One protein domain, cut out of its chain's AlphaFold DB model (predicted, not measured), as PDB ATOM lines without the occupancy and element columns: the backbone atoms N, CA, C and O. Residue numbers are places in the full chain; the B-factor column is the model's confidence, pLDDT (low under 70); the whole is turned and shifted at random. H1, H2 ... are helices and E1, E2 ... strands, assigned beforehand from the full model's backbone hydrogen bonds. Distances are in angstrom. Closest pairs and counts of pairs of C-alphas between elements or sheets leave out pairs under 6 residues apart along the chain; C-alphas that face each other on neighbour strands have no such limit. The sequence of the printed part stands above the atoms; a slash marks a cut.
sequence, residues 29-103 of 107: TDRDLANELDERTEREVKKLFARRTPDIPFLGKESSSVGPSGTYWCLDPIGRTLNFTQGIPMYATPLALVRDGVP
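What this domain is: This is residues 29 to 103 of the 107 residues of an uncharacterized protein of [Propionibacterium] humerusii HL044PA1 (UniProt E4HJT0). A small two-stranded ribbon, E1 and E2, lies toward one end of an elongated model, and the chain between its strands loops away to the other end, where the short helix H2 sits near the beginning of the long helix H1. H1 runs lengthwise beside this loop, and residues 53 to 70 lead from its last turn back to the ribbon, with residues 58 to 59 paired to E1. The printed part has 75 residues with two named helices and two named strands, in the order H1, E1, H2, E2; the sheet's order is E1 - E2, antiparallel. The class is mixed, helices and strands, though under half of the residues are in named elements. The whole is only just compact, close to loose, with a radius of gyration of the C-alphas of 13.4 A and spans of 38 by 24 by 20 A.

How they stand to each other: Look first at the sheet, where E1, residues 71 to 75, and E2, residues 95 to 99, are antiparallel neighbours with 160 degrees between their directions. C-alphas 73 and 97 face each other at 4.6 A; N 74 and O 96, at 2.8 A, and N 98 and O 72, at 2.8 A, are within hydrogen-bond range. Outside the named strands there are two short pairings: residues 58 to 59 are paired with residues 73 to 74 of E1, parallel, and residues 102 to 103 with residues 98 to 99 of E2, antiparallel. Now turn to H1, residues 30 to 52, whose closest C-alpha to E1 is that of Glu 42, 7.3 A from that of Leu 75. H1 and E2 are apart. H1 touches H2, residues 82 to 85, with residues 30 to 34 alone; the closest C-alphas are those of Asp 30 and Thr 85, 5.9 A apart. Every O i to N i+4 pair in H1 is within hydrogen-bond range; H2 is too short for such a pair, and its one O i to N i+3 pair is not within range.

Where its parts are: Find C-alpha 71 at (48.396, 185.233, 208.904); from there E1 runs 13.4 A to C-alpha 75. E2 runs 13.1 A and ends at C-alpha 99, at (46.254, 185.588, 212.626). Find C-alpha 30 at (62.274, 155.443, 219.338); H1 runs 32.9 A from it to C-alpha 52. H2 covers 5.4 A from C-alpha 82 to C-alpha 85.

The domain as a whole: The two C-alphas farthest apart are those of Asp 55 and Gln 86, at 38.8 A. The printed part, residues 29 to 103, has no cut. The link from H1 to E1, 18 residues, is long; those from E1 to H2 and from H2 to E2 are short. The mean pLDDT of the printed part is 73.8, and residues 30 to 32, 61 to 67 and 77 to 94 are under 70.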
ATOM      1  N   THR A  29      66.630 154.361 217.371       70.62
ATOM      2  CA  THR A  29      65.942 154.553 218.646       70.62
ATOM      3  C   THR A  29      64.501 155.003 218.402       70.62
ATOM      4  O   THR A  29      64.167 155.519 217.333       70.62
ATOM      5  N   ASP A  30      63.639 154.897 219.412       65.88
ATOM      6  CA  ASP A  30      62.274 155.443 219.338       65.88
ATOM      7  C   ASP A  30      62.260 156.945 219.019       65.88
ATOM      8  O   ASP A  30      61.336 157.457 218.385       65.88
ATOM      9  N   ARG A  31      63.315 157.655 219.437       65.38
ATOM     10  CA  ARG A  31      63.520 159.067 219.121       65.38
ATOM     11  C   ARG A  31      63.778 159.277 217.632       65.38
ATOM     12  O   ARG A  31      63.205 160.201 217.063       65.38
ATOM     13  N   ASP A  32      64.586 158.420 217.014       67.94
ATOM     14  CA  ASP A  32      64.879 158.492 215.578       67.94
ATOM     15  C   ASP A  32      63.621 158.214 214.748       67.94
ATOM     16  O   ASP A  32      63.350 158.904 213.768       67.94
ATOM     17  N   LEU A  33      62.806 157.248 215.180       70.06
ATOM     18  CA  LEU A  33      61.537 156.917 214.526       70.06
ATOM     19  C   LEU A  33      60.504 158.042 214.642       70.06
ATOM     20  O   LEU A  33      59.807 158.342 213.672       70.06
ATOM     21  N   ALA A  34      60.404 158.675 215.812       70.69
ATOM     22  CA  ALA A  34      59.517 159.815 215.996       70.69
ATOM     23  C   ALA A  34      59.955 161.020 215.155       70.69
ATOM     24  O   ALA A  34      59.115 161.658 214.532       70.69
ATOM     25  N   ASN A  35      61.261 161.279 215.071       73.56
ATOM     26  CA  ASN A  35      61.791 162.354 214.238       73.56
ATOM     27  C   ASN A  35      61.481 162.126 212.747       73.56
ATOM     28  O   ASN A  35      60.995 163.021 212.063       73.56
ATOM     29  N   GLU A  36      61.674 160.898 212.252       75.25
ATOM     30  CA  GLU A  36      61.333 160.533 210.869       75.25
ATOM     31  C   GLU A  36      59.828 160.715 210.578       75.25
ATOM     32  O   GLU A  36      59.430 161.147 209.487       75.25
ATOM     33  N   LEU A  37      58.974 160.410 211.561       74.31
ATOM     34  CA  LEU A  37      57.530 160.605 211.461       74.31
ATOM     35  C   LEU A  37      57.142 162.092 211.450       74.31
ATOM     36  O   LEU A  37      56.270 162.477 210.658       74.31
ATOM     37  N   ASP A  38      57.791 162.913 212.274       76.25
ATOM     38  CA  ASP A  38      57.581 164.362 212.335       76.25
ATOM     39  C   ASP A  38      57.928 165.011 210.997       76.25
ATOM     40  O   ASP A  38      57.080 165.664 210.380       76.25
ATOM     41  N   GLU A  39      59.125 164.724 210.480       79.31
ATOM     42  CA  GLU A  39      59.601 165.231 209.192       79.31
ATOM     43  C   GLU A  39      58.674 164.833 208.039       79.31
ATOM     44  O   GLU A  39      58.359 165.631 207.146       79.31
ATOM     45  N   ARG A  40      58.218 163.574 208.027       80.44
ATOM     46  CA  ARG A  40      57.302 163.088 206.992       80.44
ATOM     47  C   ARG A  40      55.945 163.773 207.080       80.44
ATOM     48  O   ARG A  40      55.394 164.131 206.038       80.44
ATOM     49  N   THR A  41      55.419 163.957 208.286       80.25
ATOM     50  CA  THR A  41      54.131 164.623 208.505       80.25
ATOM     51  C   THR A  41      54.200 166.077 208.057       80.25
ATOM     52  O   THR A  41      53.362 166.507 207.261       80.25
ATOM     53  N   GLU A  42      55.227 166.815 208.481       82.88
ATOM     54  CA  GLU A  42      55.418 168.212 208.095       82.88
ATOM     55  C   GLU A  42      55.497 168.371 206.576       82.88
ATOM     56  O   GLU A  42      54.790 169.194 205.990       82.88
ATOM     57  N   ARG A  43      56.292 167.527 205.912       84.38
ATOM     58  CA  ARG A  43      56.471 167.559 204.457       84.38
ATOM     59  C   ARG A  43      55.161 167.358 203.696       84.38
ATOM     60  O   ARG A  43      54.905 168.076 202.728       84.38
ATOM     61  N   GLU A  44      54.329 166.404 204.102       85.06
ATOM     62  CA  GLU A  44      53.052 166.152 203.423       85.06
ATOM     63  C   GLU A  44      52.028 167.266 203.676       85.06
ATOM     64  O   GLU A  44      51.324 167.683 202.750       85.06
ATOM     65  N   VAL A  45      51.987 167.817 204.891       84.31
ATOM     66  CA  VAL A  45      51.114 168.952 205.224       84.31
ATOM     67  C   VAL A  45      51.554 170.223 204.492       84.31
ATOM     68  O   VAL A  45      50.719 170.916 203.909       84.31
ATOM     69  N   LYS A  46      52.859 170.495 204.419       86.56
ATOM     70  CA  LYS A  46      53.408 171.627 203.664       86.56
ATOM     71  C   LYS A  46      53.041 171.543 202.182       86.56
ATOM     72  O   LYS A  46      52.561 172.521 201.613       86.56
ATOM     73  N   LYS A  47      53.166 170.361 201.563       86.94
ATOM     74  CA  LYS A  47      52.706 170.124 200.179       86.94
ATOM     75  C   LYS A  47      51.205 170.373 200.013       86.94
ATOM     76  O   LYS A  47      50.770 170.848 198.968       86.94
ATOM     77  N   LEU A  48      50.399 170.009 201.010       87.00
ATOM     78  CA  LEU A  48      48.954 170.219 200.989       87.00
ATOM     79  C   LEU A  48      48.598 171.709 201.005       87.00
ATOM     80  O   LEU A  48      47.769 172.137 200.202       87.00
ATOM     81  N   PHE A  49      49.230 172.493 201.880       88.56
ATOM     82  CA  PHE A  49      48.981 173.932 201.975       88.56
ATOM     83  C   PHE A  49      49.540 174.715 200.801       88.56
ATOM     84  O   PHE A  49      48.842 175.588 200.300       88.56
ATOM     85  N   ALA A  50      50.694 174.318 200.265       86.88
ATOM     86  CA  ALA A  50      51.209 174.889 199.023       86.88
ATOM     87  C   ALA A  50      50.207 174.775 197.855       86.88
ATOM     88  O   ALA A  50      50.236 175.589 196.942       86.88
ATOM     89  N   ARG A  51      49.303 173.782 197.881       89.62
ATOM     90  CA  ARG A  51      48.239 173.620 196.877       89.62
ATOM     91  C   ARG A  51      46.928 174.318 197.232       89.62
ATOM     92  O   ARG A  51      46.216 174.741 196.333       89.62
ATOM     93  N   ARG A  52      46.552 174.358 198.515       89.31
ATOM     94  CA  ARG A  52      45.224 174.835 198.958       89.31
ATOM     95  C   ARG A  52      45.201 176.295 199.390       89.31
ATOM     96  O   ARG A  52      44.155 176.923 199.308       89.31
ATOM     97  N   THR A  53      46.317 176.791 199.902       90.25
ATOM     98  CA  THR A  53      46.479 178.146 200.431       90.25
ATOM     99  C   THR A  53      47.899 178.636 200.120       90.25
ATOM    100  O   THR A  53      48.679 178.841 201.053       90.25
ATOM    101  N   PRO A  54      48.278 178.752 198.833       91.25
ATOM    102  CA  PRO A  54      49.641 179.122 198.436       91.25
ATOM    103  C   PRO A  54      50.080 180.489 198.979       91.25
ATOM    104  O   PRO A  54      51.268 180.710 199.194       91.25
ATOM    105  N   ASP A  55      49.120 181.369 199.253       90.38
ATOM    106  CA  ASP A  55      49.344 182.752 199.687       90.38
ATOM    107  C   ASP A  55      49.536 182.873 201.208       90.38
ATOM    108  O   ASP A  55      49.900 183.934 201.710       90.38
ATOM    109  N   ILE A  56      49.264 181.796 201.957       89.38
ATOM    110  CA  ILE A  56      49.377 181.765 203.415       89.38
ATOM    111  C   ILE A  56      50.687 181.055 203.786       89.38
ATOM    112  O   ILE A  56      50.809 179.849 203.544       89.38
ATOM    113  N   PRO A  57      51.649 181.757 204.412       89.25
ATOM    114  CA  PRO A  57      52.886 181.162 204.893       89.25
ATOM    115  C   PRO A  57      52.658 179.955 205.807       89.25
ATOM    116  O   PRO A  57      51.677 179.886 206.549       89.25
ATOM    117  N   PHE A  58      53.598 179.013 205.784       86.38
ATOM    118  CA  PHE A  58      53.587 177.825 206.633       86.38
ATOM    119  C   PHE A  58      54.786 177.844 207.581       86.38
ATOM    120  O   PHE A  58      55.927 177.951 207.131       86.38
ATOM    121  N   LEU A  59      54.508 177.696 208.872       85.31
ATOM    122  CA  LEU A  59      55.466 177.550 209.955       85.31
ATOM    123  C   LEU A  59      55.390 176.113 210.485       85.31
ATOM    124  O   LEU A  59      54.393 175.708 211.087       85.31
ATOM    125  N   GLY A  60      56.436 175.340 210.213       78.38
ATOM    126  CA  GLY A  60      56.634 174.008 210.779       78.38
ATOM    127  C   GLY A  60      57.560 174.030 211.992       78.38
ATOM    128  O   GLY A  60      58.103 175.073 212.351       78.38
ATOM    129  N   LYS A  61      57.786 172.862 212.589       69.88
ATOM    130  CA  LYS A  61      58.657 172.689 213.762       69.88
ATOM    131  C   LYS A  61      60.125 172.958 213.431       69.88
ATOM    132  O   LYS A  61      60.838 173.532 214.244       69.88
ATOM    133  N   GLU A  62      60.532 172.614 212.211       66.81
ATOM    134  CA  GLU A  62      61.879 172.874 211.681       66.81
ATOM    135  C   GLU A  62      62.042 174.303 211.137       66.81
ATOM    136  O   GLU A  62      63.105 174.692 210.653       66.81
ATOM    137  N   SER A  63      60.971 175.096 211.160       62.44
ATOM    138  CA  SER A  63      61.021 176.494 210.740       62.44
ATOM    139  C   SER A  63      61.527 177.370 211.891       62.44
ATOM    140  O   SER A  63      61.425 177.006 213.059       62.44
ATOM    141  N   SER A  64      62.097 178.533 211.567       60.72
ATOM    142  CA  SER A  64      62.614 179.488 212.555       60.72
ATOM    143  C   SER A  64      61.619 179.742 213.693       60.72
ATOM    144  O   SER A  64      60.433 179.914 213.440       60.72
ATOM    145  N   SER A  65      62.108 179.870 214.931       59.56
ATOM    146  CA  SER A  65      61.287 180.061 216.143       59.56
ATOM    147  C   SER A  65      60.399 181.314 216.132       59.56
ATOM    148  O   SER A  65      59.553 181.486 217.006       59.56
ATOM    149  N   VAL A  66      60.610 182.208 215.163       62.69
ATOM    150  CA  VAL A  66      59.813 183.410 214.937       62.69
ATOM    151  C   VAL A  66      58.861 183.148 213.774       62.69
ATOM    152  O   VAL A  66      59.294 182.911 212.644       62.69
ATOM    153  N   GLY A  67      57.561 183.189 214.067       67.12
ATOM    154  CA  GLY A  67      56.512 183.095 213.059       67.12
ATOM    155  C   GLY A  67      56.471 184.328 212.145       67.12
ATOM    156  O   GLY A  67      56.853 185.419 212.577       67.12
ATOM    157  N   PRO A  68      55.993 184.190 210.896       76.12
ATOM    158  CA  PRO A  68      55.747 185.325 210.011       76.12
ATOM    159  C   PRO A  68      54.804 186.352 210.650       76.12
ATOM    160  O   PRO A  68      53.930 186.000 211.446       76.12
ATOM    161  N   SER A  69      54.933 187.621 210.266       78.00
ATOM    162  CA  SER A  69      53.916 188.623 210.590       78.00
ATOM    163  C   SER A  69      52.600 188.313 209.861       78.00
ATOM    164  O   SER A  69      52.588 187.734 208.772       78.00
ATOM    165  N   GLY A  70      51.471 188.699 210.459       85.94
ATOM    166  CA  GLY A  70      50.150 188.516 209.858       85.94
ATOM    167  C   GLY A  70      49.589 187.100 210.010       85.94
ATOM    168  O   GLY A  70      49.522 186.558 211.114       85.94
ATOM    169  N   THR A  71      49.105 186.523 208.907       89.31
ATOM    170  CA  THR A  71      48.396 185.233 208.904       89.31
ATOM    171  C   THR A  71      49.290 184.101 208.414       89.31
ATOM    172  O   THR A  71      49.834 184.199 207.321       89.31
ATOM    173  N   TYR A  72      49.395 183.004 209.166       88.94
ATOM    174  CA  TYR A  72      50.181 181.830 208.772       88.94
ATOM    175  C   TYR A  72      49.614 180.525 209.342       88.94
ATOM    176  O   TYR A  72      48.952 180.503 210.378       88.94
ATOM    177  N   TRP A  73      49.891 179.411 208.672       88.44
ATOM    178  CA  TRP A  73      49.651 178.075 209.208       88.44
ATOM    179  C   TRP A  73      50.766 177.689 210.168       88.44
ATOM    180  O   TRP A  73      51.933 177.830 209.828       88.44
ATOM    181  N   CYS A  74      50.416 177.158 211.334       85.25
ATOM    182  CA  CYS A  74      51.357 176.606 212.300       85.25
ATOM    183  C   CYS A  74      51.045 175.124 212.523       85.25
ATOM    184  O   CYS A  74      49.895 174.771 212.812       85.25
ATOM    185  N   LEU A  75      52.053 174.267 212.359       82.62
ATOM    186  CA  LEU A  75      51.969 172.827 212.585       82.62
ATOM    187  C   LEU A  75      52.996 172.419 213.640       82.62
ATOM    188  O   LEU A  75      54.183 172.676 213.463       82.62
ATOM    189  N   ASP A  76      52.550 171.698 214.667       73.88
ATOM    190  CA  ASP A  76      53.444 170.945 215.551       73.88
ATOM    191  C   ASP A  76      53.178 169.445 215.335       73.88
ATOM    192  O   ASP A  76      52.243 168.868 215.905       73.88
ATOM    193  N   PRO A  77      53.918 168.807 214.409       62.72
ATOM    194  CA  PRO A  77      53.876 167.374 214.246       62.72
ATOM    195  C   PRO A  77      54.580 166.769 215.458       62.72
ATOM    196  O   PRO A  77      55.798 166.760 215.552       62.72
ATOM    197  N   ILE A  78      53.762 166.324 216.413       62.38
ATOM    198  CA  ILE A  78      54.151 165.554 217.596       62.38
ATOM    199  C   ILE A  78      55.136 166.315 218.502       62.38
ATOM    200  O   ILE A  78      56.357 166.125 218.520       62.38
ATOM    201  N   GLY A  79      54.561 167.124 219.390       53.94
ATOM    202  CA  GLY A  79      55.251 167.606 220.576       53.94
ATOM    203  C   GLY A  79      55.719 166.426 221.436       53.94
ATOM    204  O   GLY A  79      54.910 165.701 222.008       53.94
ATOM    205  N   ARG A  80      57.041 166.224 221.496       46.22
ATOM    206  CA  ARG A  80      57.787 165.382 222.453       46.22
ATOM    207  C   ARG A  80      57.061 164.099 222.893       46.22
ATOM    208  O   ARG A  80      56.571 164.006 224.011       46.22
ATOM    209  N   THR A  81      57.041 163.117 221.996       50.38
ATOM    210  CA  THR A  81      57.439 161.702 222.187       50.38
ATOM    211  C   THR A  81      57.105 160.893 223.447       50.38
ATOM    212  O   THR A  81      57.473 159.724 223.457       50.38
ATOM    213  N   LEU A  82      56.400 161.366 224.475       50.84
ATOM    214  CA  LEU A  82      56.100 160.505 225.626       50.84
ATOM    215  C   LEU A  82      55.078 159.426 225.238       50.84
ATOM    216  O   LEU A  82      55.307 158.252 225.477       50.84
ATOM    217  N   ASN A  83      54.015 159.775 224.510       49.31
ATOM    218  CA  ASN A  83      53.018 158.781 224.093       49.31
ATOM    219  C   ASN A  83      53.553 157.800 223.037       49.31
ATOM    220  O   ASN A  83      53.247 156.613 223.107       49.31
ATOM    221  N   PHE A  84      54.378 158.272 222.091       50.53
ATOM    222  CA  PHE A  84      54.962 157.416 221.049       50.53
ATOM    223  C   PHE A  84      55.968 156.414 221.635       50.53
ATOM    224  O   PHE A  84      55.852 155.222 221.369       50.53
ATOM    225  N   THR A  85      56.888 156.873 222.495       54.09
ATOM    226  CA  THR A  85      57.866 155.999 223.179       54.09
ATOM    227  C   THR A  85      57.209 155.040 224.176       54.09
ATOM    228  O   THR A  85      57.732 153.964 224.431       54.09
ATOM    229  N   GLN A  86      56.040 155.388 224.722       56.75
ATOM    230  CA  GLN A  86      55.268 154.520 225.622       56.75
ATOM    231  C   GLN A  86      54.262 153.612 224.883       56.75
ATOM    232  O   GLN A  86      53.470 152.921 225.521       56.75
ATOM    233  N   GLY A  87      54.251 153.607 223.541       54.12
ATOM    234  CA  GLY A  87      53.351 152.759 222.749       54.12
ATOM    235  C   GLY A  87      51.863 153.118 222.867       54.12
ATOM    236  O   GLY A  87      51.003 152.306 222.522       54.12
ATOM    237  N   ILE A  88      51.542 154.324 223.343       49.84
ATOM    238  CA  ILE A  88      50.175 154.830 223.457       49.84
ATOM    239  C   ILE A  88      49.782 155.425 222.094       49.84
ATOM    240  O   ILE A  88      50.375 156.421 221.671       49.84
ATOM    241  N   PRO A  89      48.764 154.888 221.390       50.75
ATOM    242  CA  PRO A  89      48.381 155.316 220.040       50.75
ATOM    243  C   PRO A  89      47.596 156.645 220.027       50.75
ATOM    244  O   PRO A  89      46.691 156.840 219.219       50.75
ATOM    245  N   MET A  90      47.922 157.561 220.940       44.50
ATOM    246  CA  MET A  90      47.344 158.898 221.033       44.50
ATOM    247  C   MET A  90      48.422 159.932 220.728       44.50
ATOM    248  O   MET A  90      49.134 160.405 221.613       44.50
ATOM    249  N   TYR A  91      48.516 160.293 219.454       56.69
ATOM    250  CA  TYR A  91      49.263 161.450 218.987       56.69
ATOM    251  C   TYR A  91      48.294 162.374 218.246       56.69
ATOM    252  O   TYR A  91      47.501 161.939 217.408       56.69
ATOM    253  N   ALA A  92      48.321 163.656 218.599       55.44
ATOM    254  CA  ALA A  92      47.610 164.700 217.880       55.44
ATOM    255  C   ALA A  92      48.638 165.507 217.086       55.44
ATOM    256  O   ALA A  92      49.729 165.778 217.579       55.44
ATOM    257  N   THR A  93      48.278 165.889 215.865       64.25
ATOM    258  CA  THR A  93      49.030 166.853 215.060       64.25
ATOM    259  C   THR A  93      48.282 168.184 215.153       64.25
ATOM    260  O   THR A  93      47.420 168.442 214.304       64.25
ATOM    261  N   PRO A  94      48.478 168.986 216.219       69.44
ATOM    262  CA  PRO A  94      47.856 170.296 216.312       69.44
ATOM    263  C   PRO A  94      48.242 171.144 215.097       69.44
ATOM    264  O   PRO A  94      49.406 171.258 214.715       69.44
ATOM    265  N   LEU A  95      47.210 171.706 214.478       79.44
ATOM    266  CA  LEU A  95      47.283 172.559 213.307       79.44
ATOM    267  C   LEU A  95      46.422 173.787 213.590       79.44
ATOM    268  O   LEU A  95      45.226 173.654 213.866       79.44
ATOM    269  N   ALA A  96      47.016 174.970 213.495       83.81
ATOM    270  CA  ALA A  96      46.330 176.234 213.722       83.81
ATOM    271  C   ALA A  96      46.575 177.204 212.565       83.81
ATOM    272  O   ALA A  96      47.656 177.228 211.979       83.81
ATOM    273  N   LEU A  97      45.571 178.026 212.260       86.62
ATOM    274  CA  LEU A  97      45.761 179.235 211.468       86.62
ATOM    275  C   LEU A  97      46.012 180.384 212.439       86.62
ATOM    276  O   LEU A  97      45.097 180.822 213.133       86.62
ATOM    277  N   VAL A  98      47.235 180.873 212.521       85.88
ATOM    278  CA  VAL A  98      47.554 182.039 213.340       85.88
ATOM    279  C   VAL A  98      47.215 183.295 212.549       85.88
ATOM    280  O   VAL A  98      47.545 183.378 211.372       85.88
ATOM    281  N   ARG A  99      46.534 184.255 213.176       87.44
ATOM    282  CA  ARG A  99      46.254 185.588 212.626       87.44
ATOM    283  C   ARG A  99      46.719 186.628 213.626       87.44
ATOM    284  O   ARG A  99      46.216 186.633 214.745       87.44
ATOM    285  N   ASP A 100      47.691 187.449 213.245       85.25
ATOM    286  CA  ASP A 100      48.226 188.534 214.080       85.25
ATOM    287  C   ASP A 100      48.663 188.041 215.470       85.25
ATOM    288  O   ASP A 100      48.379 188.639 216.503       85.25
ATOM    289  N   GLY A 101      49.318 186.876 215.494       81.88
ATOM    290  CA  GLY A 101      49.760 186.213 216.723       81.88
ATOM    291  C   GLY A 101      48.675 185.424 217.468       81.88
ATOM    292  O   GLY A 101      48.997 184.745 218.439       81.88
ATOM    293  N   VAL A 102      47.418 185.442 217.013       81.44
ATOM    294  CA  VAL A 102      46.295 184.730 217.645       81.44
ATOM    295  C   VAL A 102      46.012 183.398 216.930       81.44
ATOM    296  O   VAL A 102      45.615 183.401 215.760       81.44
ATOM    297  N   PRO A 103      46.176 182.236 217.594       79.62
ATOM    298  CA  PRO A 103      45.874 180.935 217.000       79.62
ATOM    299  C   PRO A 103      44.366 180.715 216.826       79.62
ATOM    300  O   PRO A 103      43.606 180.723 217.792       79.62
TER     301      PRO A 103